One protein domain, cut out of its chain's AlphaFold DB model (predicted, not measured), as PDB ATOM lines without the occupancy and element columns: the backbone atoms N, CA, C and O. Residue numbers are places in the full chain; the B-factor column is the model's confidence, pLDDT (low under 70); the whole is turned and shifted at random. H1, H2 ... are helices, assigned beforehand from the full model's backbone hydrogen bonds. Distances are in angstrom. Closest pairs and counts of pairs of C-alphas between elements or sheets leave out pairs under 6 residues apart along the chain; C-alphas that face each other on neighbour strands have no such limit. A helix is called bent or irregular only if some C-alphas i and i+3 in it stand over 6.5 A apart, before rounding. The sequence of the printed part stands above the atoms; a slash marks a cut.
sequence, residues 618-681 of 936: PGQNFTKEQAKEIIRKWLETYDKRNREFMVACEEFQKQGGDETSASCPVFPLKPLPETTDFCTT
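What this domain is: This is residues 618 to 681 of the 936 residues of an uncharacterized protein of Oryza rufipogon (UniProt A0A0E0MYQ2). Look first for one long helix, H2, which makes nearly the whole length of a narrow rod; beyond its last residue the chain turns and folds back beside it as a long stretch with no named element, residues 655 to 676, so that the printed part makes a long, thin loop. At the end where H2 begins, two very short helices, H1 from before it and H3 from after the returning stretch, sit together and cap the rod. The printed part has 64 residues with three named helices, in the order H1, H2, H3, and no named strand. The class is all helix, with 39 of the 64 residues in the helices. The whole is extended, with a radius of gyration of the C-alphas of 16.8 A, and the C-alphas span 49 by 17 by 13 A.

How they stand to each other: Begin with H2, residues 624 to 654, and look at its first turns, for that is where the other two helices are found. H3, residues 677 to 680, touches H2, with 5 pairs of C-alphas within 8 A. The closest pair there is Ala 627 and Asp 677, whose C-alphas are 5.7 A apart. H2 touches H3 with residues 624 to 628 alone, and the centres of the two helices are 21.5 A apart. Next find H1, residues 618 to 621, which touches H3, also with 5 pairs of C-alphas within 8 A. Their closest C-alphas, those of Gln 620 and Thr 680, are 5.0 A apart, and their centres are 8.1 A apart. H1 and H2 are close but not clearly touching: 1 pair of C-alphas is within 8 A, that of Gly 619 and Ala 627, at 7.8 A. Read the backbone N and O atoms of H2 and you will find each O i to N i+4 pair within hydrogen-bond range. H1 and H3, with four residues each, are too short for such a pair, but in each the one O i to N i+3 pair is within range.

Where its parts are: Find C-alpha 624, Lys, at (8.644, 18.553, 24.245); from there H2 runs through 31 residues to C-alpha 654, Lys, at (-23.833, -12.199, 21.352), a length of 44.8 A from first to last C-alpha. Watch x and y fall together along it while z changes little from end to end. Go back to the first printed residue, Pro 618, whose C-alpha is at (6.219, 17.201, 37.284); H1 runs from there to Asn 621. Beyond H2, look at C-alpha 666, Val, at (-15.068, -4.233, 33.022), and then at C-alpha 673, Pro, at (0.456, 9.951, 30.970), where x and y have climbed again. H3 runs from Asp 677 to Thr 680, whose C-alpha is at (5.902, 21.656, 29.028), and Thr 681 is the last printed residue. None of the helices is bent or irregular.

The domain as a whole: The two C-alphas farthest apart are those of Asn 621 and Gly 656, 49.5 A from each other, while the first and last printed C-alphas, those of Pro 618 and Thr 681, are 12.4 A apart. The printed part runs from 618 to 681 and has no cut. The link from H1 to H2, 2 residues, is tight; the link from H2 to H3, 22 residues, is long. The mean pLDDT of the printed part of this model is 72.9, and 21 residues are under 70, among them residues 656 to 665 in the long link and several in H2, for instance residues 642 to 643 and 652 to 653.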
ATOM      1  N   PRO A 618       5.184  18.222  37.468       79.56
ATOM      2  CA  PRO A 618       6.219  17.201  37.284       79.56
ATOM      3  C   PRO A 618       6.536  16.939  35.812       79.56
ATOM      4  O   PRO A 618       7.675  16.617  35.470       79.56
ATOM      5  N   GLY A 619       5.555  17.160  34.932       76.25
ATOM      6  CA  GLY A 619       5.722  17.074  33.488       76.25
ATOM      7  C   GLY A 619       6.701  18.093  32.881       76.25
ATOM      8  O   GLY A 619       7.154  17.873  31.760       76.25
ATOM      9  N   GLN A 620       7.092  19.149  33.610       80.44
ATOM     10  CA  GLN A 620       8.145  20.097  33.206       80.44
ATOM     11  C   GLN A 620       9.560  19.492  33.255       80.44
ATOM     12  O   GLN A 620      10.482  20.054  32.673       80.44
ATOM     13  N   ASN A 621       9.748  18.329  33.893       84.25
ATOM     14  CA  ASN A 621      11.030  17.609  33.894       84.25
ATOM     15  C   ASN A 621      11.332  16.888  32.560       84.25
ATOM     16  O   ASN A 621      12.378  16.251  32.434       84.25
ATOM     17  N   PHE A 622      10.428  16.966  31.578       84.12
ATOM     18  CA  PHE A 622      10.524  16.300  30.280       84.12
ATOM     19  C   PHE A 622      10.639  17.327  29.146       84.12
ATOM     20  O   PHE A 622      10.006  18.382  29.188       84.12
ATOM     21  N   THR A 623      11.391  17.011  28.087       84.75
ATOM     22  CA  THR A 623      11.393  17.836  26.865       84.75
ATOM     23  C   THR A 623      10.104  17.644  26.056       84.75
ATOM     24  O   THR A 623       9.413  16.628  26.185       84.75
ATOM     25  N   LYS A 624       9.804  18.590  25.158       77.62
ATOM     26  CA  LYS A 624       8.644  18.553  24.245       77.62
ATOM     27  C   LYS A 624       8.629  17.275  23.384       77.62
ATOM     28  O   LYS A 624       7.574  16.720  23.099       77.62
ATOM     29  N   GLU A 625       9.798  16.751  23.022       78.38
ATOM     30  CA  GLU A 625       9.969  15.504  22.261       78.38
ATOM     31  C   GLU A 625       9.711  14.266  23.129       78.38
ATOM     32  O   GLU A 625       9.103  13.301  22.663       78.38
ATOM     33  N   GLN A 626      10.149  14.292  24.393       84.94
ATOM     34  CA  GLN A 626       9.877  13.223  25.354       84.94
ATOM     35  C   GLN A 626       8.381  13.150  25.678       84.94
ATOM     36  O   GLN A 626       7.818  12.057  25.652       84.94
ATOM     37  N   ALA A 627       7.728  14.294  25.905       77.00
ATOM     38  CA  ALA A 627       6.290  14.368  26.152       77.00
ATOM     39  C   ALA A 627       5.478  13.795  24.978       77.00
ATOM     40  O   ALA A 627       4.665  12.891  25.181       77.00
ATOM     41  N   LYS A 628       5.782  14.206  23.740       75.19
ATOM     42  CA  LYS A 628       5.151  13.663  22.524       75.19
ATOM     43  C   LYS A 628       5.329  12.152  22.374       75.19
ATOM     44  O   LYS A 628       4.376  11.449  22.037       75.19
ATOM     45  N   GLU A 629       6.525  11.630  22.637       78.00
ATOM     46  CA  GLU A 629       6.808  10.192  22.546       78.00
ATOM     47  C   GLU A 629       6.132   9.377  23.667       78.00
ATOM     48  O   GLU A 629       5.740   8.227  23.443       78.00
ATOM     49  N   ILE A 630       5.945   9.967  24.852       75.19
ATOM     50  CA  ILE A 630       5.151   9.391  25.947       75.19
ATOM     51  C   ILE A 630       3.666   9.360  25.556       75.19
ATOM     52  O   ILE A 630       3.068   8.283  25.578       75.19
ATOM     53  N   ILE A 631       3.097  10.488  25.108       73.94
ATOM     54  CA  ILE A 631       1.703  10.580  24.634       73.94
ATOM     55  C   ILE A 631       1.438   9.566  23.515       73.94
ATOM     56  O   ILE A 631       0.439   8.853  23.568       73.94
ATOM     57  N   ARG A 632       2.332   9.445  22.523       72.94
ATOM     58  CA  ARG A 632       2.173   8.511  21.395       72.94
ATOM     59  C   ARG A 632       2.068   7.054  21.860       72.94
ATOM     60  O   ARG A 632       1.110   6.368  21.508       72.94
ATOM     61  N   LYS A 633       3.015   6.587  22.687       75.88
ATOM     62  CA  LYS A 633       2.994   5.225  23.263       75.88
ATOM     63  C   LYS A 633       1.757   4.978  24.131       75.88
ATOM     64  O   LYS A 633       1.195   3.878  24.133       75.88
ATOM     65  N   TRP A 634       1.364   5.988  24.898       80.88
ATOM     66  CA  TRP A 634       0.219   5.943  25.797       80.88
ATOM     67  C   TRP A 634      -1.102   5.836  25.023       80.88
ATOM     68  O   TRP A 634      -1.888   4.931  25.311       80.88
ATOM     69  N   LEU A 635      -1.289   6.657  23.978       70.69
ATOM     70  CA  LEU A 635      -2.410   6.557  23.042       70.69
ATOM     71  C   LEU A 635      -2.476   5.146  22.453       70.69
ATOM     72  O   LEU A 635      -3.460   4.456  22.682       70.69
ATOM     73  N   GLU A 636      -1.412   4.660  21.804       72.00
ATOM     74  CA  GLU A 636      -1.354   3.310  21.210       72.00
ATOM     75  C   GLU A 636      -1.770   2.192  22.189       72.00
ATOM     76  O   GLU A 636      -2.439   1.226  21.806       72.00
ATOM     77  N   THR A 637      -1.411   2.343  23.466       73.75
ATOM     78  CA  THR A 637      -1.736   1.397  24.541       73.75
ATOM     79  C   THR A 637      -3.203   1.479  24.972       73.75
ATOM     80  O   THR A 637      -3.860   0.442  25.103       73.75
ATOM     81  N   TYR A 638      -3.738   2.685  25.179       70.25
ATOM     82  CA  TYR A 638      -5.142   2.919  25.542       70.25
ATOM     83  C   TYR A 638      -6.090   2.487  24.413       70.25
ATOM     84  O   TYR A 638      -7.036   1.731  24.628       70.25
ATOM     85  N   ASP A 639      -5.751   2.858  23.184       68.75
ATOM     86  CA  ASP A 639      -6.471   2.557  21.951       68.75
ATOM     87  C   ASP A 639      -6.571   1.036  21.702       68.75
ATOM     88  O   ASP A 639      -7.620   0.504  21.326       68.75
ATOM     89  N   LYS A 640      -5.491   0.296  21.999       74.50
ATOM     90  CA  LYS A 640      -5.487  -1.174  21.999       74.50
ATOM     91  C   LYS A 640      -6.421  -1.751  23.072       74.50
ATOM     92  O   LYS A 640      -7.250  -2.597  22.738       74.50
ATOM     93  N   ARG A 641      -6.313  -1.290  24.326       71.25
ATOM     94  CA  ARG A 641      -7.155  -1.751  25.452       71.25
ATOM     95  C   ARG A 641      -8.647  -1.513  25.174       71.25
ATOM     96  O   ARG A 641      -9.463  -2.394  25.434       71.25
ATOM     97  N   ASN A 642      -8.996  -0.376  24.568       67.38
ATOM     98  CA  ASN A 642     -10.363  -0.060  24.146       67.38
ATOM     99  C   ASN A 642     -10.879  -1.013  23.061       67.38
ATOM    100  O   ASN A 642     -11.990  -1.527  23.184       67.38
ATOM    101  N   ARG A 643     -10.082  -1.313  22.026       66.56
ATOM    102  CA  ARG A 643     -10.466  -2.307  21.003       66.56
ATOM    103  C   ARG A 643     -10.702  -3.694  21.604       66.56
ATOM    104  O   ARG A 643     -11.682  -4.346  21.254       66.56
ATOM    105  N   GLU A 644      -9.842  -4.127  22.524       73.06
ATOM    106  CA  GLU A 644      -9.982  -5.410  23.230       73.06
ATOM    107  C   GLU A 644     -11.255  -5.447  24.103       73.06
ATOM    108  O   GLU A 644     -11.992  -6.435  24.076       73.06
ATOM    109  N   PHE A 645     -11.584  -4.350  24.796       71.75
ATOM    110  CA  PHE A 645     -12.834  -4.204  25.555       71.75
ATOM    111  C   PHE A 645     -14.090  -4.216  24.667       71.75
ATOM    112  O   PHE A 645     -15.056  -4.907  24.992       71.75
ATOM    113  N   MET A 646     -14.086  -3.507  23.532       64.75
ATOM    114  CA  MET A 646     -15.241  -3.470  22.624       64.75
ATOM    115  C   MET A 646     -15.541  -4.846  22.013       64.75
ATOM    116  O   MET A 646     -16.705  -5.242  21.951       64.75
ATOM    117  N   VAL A 647     -14.509  -5.622  21.655       67.94
ATOM    118  CA  VAL A 647     -14.677  -7.018  21.211       67.94
ATOM    119  C   VAL A 647     -15.296  -7.876  22.321       67.94
ATOM    120  O   VAL A 647     -16.242  -8.617  22.057       67.94
ATOM    121  N   ALA A 648     -14.836  -7.737  23.569       70.19
ATOM    122  CA  ALA A 648     -15.422  -8.455  24.702       70.19
ATOM    123  C   ALA A 648     -16.898  -8.075  24.942       70.19
ATOM    124  O   ALA A 648     -17.717  -8.952  25.223       70.19
ATOM    125  N   CYS A 649     -17.265  -6.799  24.781       63.28
ATOM    126  CA  CYS A 649     -18.654  -6.334  24.876       63.28
ATOM    127  C   CYS A 649     -19.540  -6.927  23.776       63.28
ATOM    128  O   CYS A 649     -20.627  -7.431  24.063       63.28
ATOM    129  N   GLU A 650     -19.064  -6.943  22.531       67.12
ATOM    130  CA  GLU A 650     -19.765  -7.599  21.428       67.12
ATOM    131  C   GLU A 650     -19.961  -9.104  21.673       67.12
ATOM    132  O   GLU A 650     -21.046  -9.636  21.430       67.12
ATOM    133  N   GLU A 651     -18.929  -9.819  22.132       74.06
ATOM    134  CA  GLU A 651     -19.021 -11.255  22.425       74.06
ATOM    135  C   GLU A 651     -19.968 -11.552  23.591       74.06
ATOM    136  O   GLU A 651     -20.712 -12.534  23.538       74.06
ATOM    137  N   PHE A 652     -19.985 -10.695  24.612       68.88
ATOM    138  CA  PHE A 652     -20.893 -10.780  25.753       68.88
ATOM    139  C   PHE A 652     -22.361 -10.573  25.341       68.88
ATOM    140  O   PHE A 652     -23.228 -11.383  25.682       68.88
ATOM    141  N   GLN A 653     -22.640  -9.557  24.517       67.44
ATOM    142  CA  GLN A 653     -23.973  -9.318  23.952       67.44
ATOM    143  C   GLN A 653     -24.433 -10.482  23.057       67.44
ATOM    144  O   GLN A 653     -25.566 -10.947  23.182       67.44
ATOM    145  N   LYS A 654     -23.547 -11.025  22.207       72.19
ATOM    146  CA  LYS A 654     -23.833 -12.199  21.352       72.19
ATOM    147  C   LYS A 654     -24.140 -13.472  22.155       72.19
ATOM    148  O   LYS A 654     -24.805 -14.366  21.635       72.19
ATOM    149  N   GLN A 655     -23.685 -13.555  23.406       76.50
ATOM    150  CA  GLN A 655     -23.994 -14.644  24.342       76.50
ATOM    151  C   GLN A 655     -25.294 -14.424  25.138       76.50
ATOM    152  O   GLN A 655     -25.719 -15.332  25.851       76.50
ATOM    153  N   GLY A 656     -25.945 -13.262  25.007       65.31
ATOM    154  CA  GLY A 656     -27.129 -12.902  25.794       65.31
ATOM    155  C   GLY A 656     -26.804 -12.553  27.250       65.31
ATOM    156  O   GLY A 656     -27.588 -12.879  28.140       65.31
ATOM    157  N   GLY A 657     -25.633 -11.958  27.498       59.62
ATOM    158  CA  GLY A 657     -25.182 -11.566  28.831       59.62
ATOM    159  C   GLY A 657     -26.041 -10.475  29.484       59.62
ATOM    160  O   GLY A 657     -26.469  -9.527  28.833       59.62
ATOM    161  N   ASP A 658     -26.256 -10.619  30.791       59.66
ATOM    162  CA  ASP A 658     -26.902  -9.647  31.682       59.66
ATOM    163  C   ASP A 658     -25.830  -8.729  32.292       59.66
ATOM    164  O   ASP A 658     -24.876  -9.234  32.883       59.66
ATOM    165  N   GLU A 659     -25.973  -7.404  32.180       53.69
ATOM    166  CA  GLU A 659     -25.008  -6.399  32.674       53.69
ATOM    167  C   GLU A 659     -24.630  -6.570  34.161       53.69
ATOM    168  O   GLU A 659     -23.527  -6.212  34.576       53.69
ATOM    169  N   THR A 660     -25.501  -7.176  34.975       53.88
ATOM    170  CA  THR A 660     -25.221  -7.465  36.392       53.88
ATOM    171  C   THR A 660     -24.207  -8.601  36.603       53.88
ATOM    172  O   THR A 660     -23.604  -8.697  37.681       53.88
ATOM    173  N   SER A 661     -23.976  -9.437  35.582       62.03
ATOM    174  CA  SER A 661     -23.158 -10.653  35.630       62.03
ATOM    175  C   SER A 661     -21.707 -10.412  36.069       62.03
ATOM    176  O   SER A 661     -21.079  -9.396  35.762       62.03
ATOM    177  N   ALA A 662     -21.119 -11.425  36.711       59.25
ATOM    178  CA  ALA A 662     -19.681 -11.497  36.973       59.25
ATOM    179  C   ALA A 662     -18.831 -11.680  35.694       59.25
ATOM    180  O   ALA A 662     -17.620 -11.485  35.739       59.25
ATOM    181  N   SER A 663     -19.451 -12.047  34.563       63.00
ATOM    182  CA  SER A 663     -18.808 -12.131  33.242       63.00
ATOM    183  C   SER A 663     -18.986 -10.881  32.372       63.00
ATOM    184  O   SER A 663     -18.516 -10.880  31.236       63.00
ATOM    185  N   CYS A 664     -19.644  -9.827  32.872       66.56
ATOM    186  CA  CYS A 664     -19.734  -8.552  32.161       66.56
ATOM    187  C   CYS A 664     -18.329  -7.929  32.013       66.56
ATOM    188  O   CYS A 664     -17.608  -7.844  33.014       66.56
ATOM    189  N   PRO A 665     -17.917  -7.487  30.807       69.44
ATOM    190  CA  PRO A 665     -16.652  -6.783  30.615       69.44
ATOM    191  C   PRO A 665     -16.539  -5.552  31.523       69.44
ATOM    192  O   PRO A 665     -17.482  -4.774  31.657       69.44
ATOM    193  N   VAL A 666     -15.371  -5.375  32.145       75.00
ATOM    194  CA  VAL A 666     -15.068  -4.233  33.022       75.00
ATOM    195  C   VAL A 666     -14.434  -3.126  32.184       75.00
ATOM    196  O   VAL A 666     -13.511  -3.402  31.416       75.00
ATOM    197  N   PHE A 667     -14.926  -1.892  32.318       76.75
ATOM    198  CA  PHE A 667     -14.499  -0.766  31.487       76.75
ATOM    199  C   PHE A 667     -13.018  -0.425  31.734       76.75
ATOM    200  O   PHE A 667     -12.650  -0.190  32.888       76.75
ATOM    201  N   PRO A 668     -12.147  -0.385  30.707       78.50
ATOM    202  CA  PRO A 668     -10.760   0.024  30.878       78.50
ATOM    203  C   PRO A 668     -10.716   1.516  31.212       78.50
ATOM    204  O   PRO A 668     -11.024   2.366  30.381       78.50
ATOM    205  N   LEU A 669     -10.321   1.839  32.441       84.56
ATOM    206  CA  LEU A 669     -10.084   3.224  32.825       84.56
ATOM    207  C   LEU A 669      -8.860   3.779  32.088       84.56
ATOM    208  O   LEU A 669      -7.998   3.034  31.609       84.56
ATOM    209  N   LYS A 670      -8.793   5.110  32.031       81.25
ATOM    210  CA  LYS A 670      -7.769   5.879  31.326       81.25
ATOM    211  C   LYS A 670      -6.802   6.529  32.331       81.25
ATOM    212  O   LYS A 670      -7.024   7.673  32.718       81.25
ATOM    213  N   PRO A 671      -5.737   5.831  32.779       87.62
ATOM    214  CA  PRO A 671      -4.593   6.494  33.389       87.62
ATOM    215  C   PRO A 671      -4.108   7.632  32.505       87.62
ATOM    216  O   PRO A 671      -4.038   7.458  31.290       87.62
ATOM    217  N   LEU A 672      -3.773   8.771  33.094       84.81
ATOM    218  CA  LEU A 672      -3.129   9.882  32.408       84.81
ATOM    219  C   LEU A 672      -1.629   9.577  32.217       84.81
ATOM    220  O   LEU A 672      -1.057   8.811  32.997       84.81
ATOM    221  N   PRO A 673      -0.978  10.125  31.177       83.00
ATOM    222  CA  PRO A 673       0.456   9.951  30.970       83.00
ATOM    223  C   PRO A 673       1.264  10.799  31.966       83.00
ATOM    224  O   PRO A 673       0.818  11.871  32.378       83.00
ATOM    225  N   GLU A 674       2.481  10.356  32.299       84.19
ATOM    226  CA  GLU A 674       3.421  11.020  33.234       84.19
ATOM    227  C   GLU A 674       3.706  12.498  32.900       84.19
ATOM    228  O   GLU A 674       4.095  13.282  33.761       84.19
ATOM    229  N   THR A 675       3.514  12.888  31.641       82.50
ATOM    230  CA  THR A 675       3.572  14.271  31.171       82.50
ATOM    231  C   THR A 675       2.701  14.439  29.924       82.50
ATOM    232  O   THR A 675       2.367  13.466  29.244       82.50
ATOM    233  N   THR A 676       2.354  15.683  29.606       75.81
ATOM    234  CA  THR A 676       1.691  16.083  28.360       75.81
ATOM    235  C   THR A 676       2.380  17.314  27.778       75.81
ATOM    236  O   THR A 676       3.040  18.048  28.512       75.81
ATOM    237  N   ASP A 677       2.195  17.599  26.485       66.25
ATOM    238  CA  ASP A 677       2.714  18.827  25.860       66.25
ATOM    239  C   ASP A 677       2.318  20.082  26.667       66.25
ATOM    240  O   ASP A 677       3.179  20.918  26.942       66.25
ATOM    241  N   PHE A 678       1.075  20.141  27.170       72.19
ATOM    242  CA  PHE A 678       0.573  21.211  28.046       72.19
ATOM    243  C   PHE A 678       1.390  21.404  29.334       72.19
ATOM    244  O   PHE A 678       1.536  22.529  29.808       72.19
ATOM    245  N   CYS A 679       1.961  20.330  29.895       74.94
ATOM    246  CA  CYS A 679       2.850  20.431  31.054       74.94
ATOM    247  C   CYS A 679       4.134  21.200  30.709       74.94
ATOM    248  O   CYS A 679       4.628  21.971  31.532       74.94
ATOM    249  N   THR A 680       4.664  21.006  29.495       70.94
ATOM    250  CA  THR A 680       5.902  21.656  29.028       70.94
ATOM    251  C   THR A 680       5.694  23.120  28.629       70.94
ATOM    252  O   THR A 680       6.607  23.925  28.780       70.94
ATOM    253  N   THR A 681       4.491  23.497  28.182       66.31
ATOM    254  CA  THR A 681       4.148  24.859  27.727       66.31
ATOM    255  C   THR A 681       3.573  25.755  28.832       66.31
ATOM    256  O   THR A 681       2.976  26.782  28.525       66.31
TER     257      THR A 681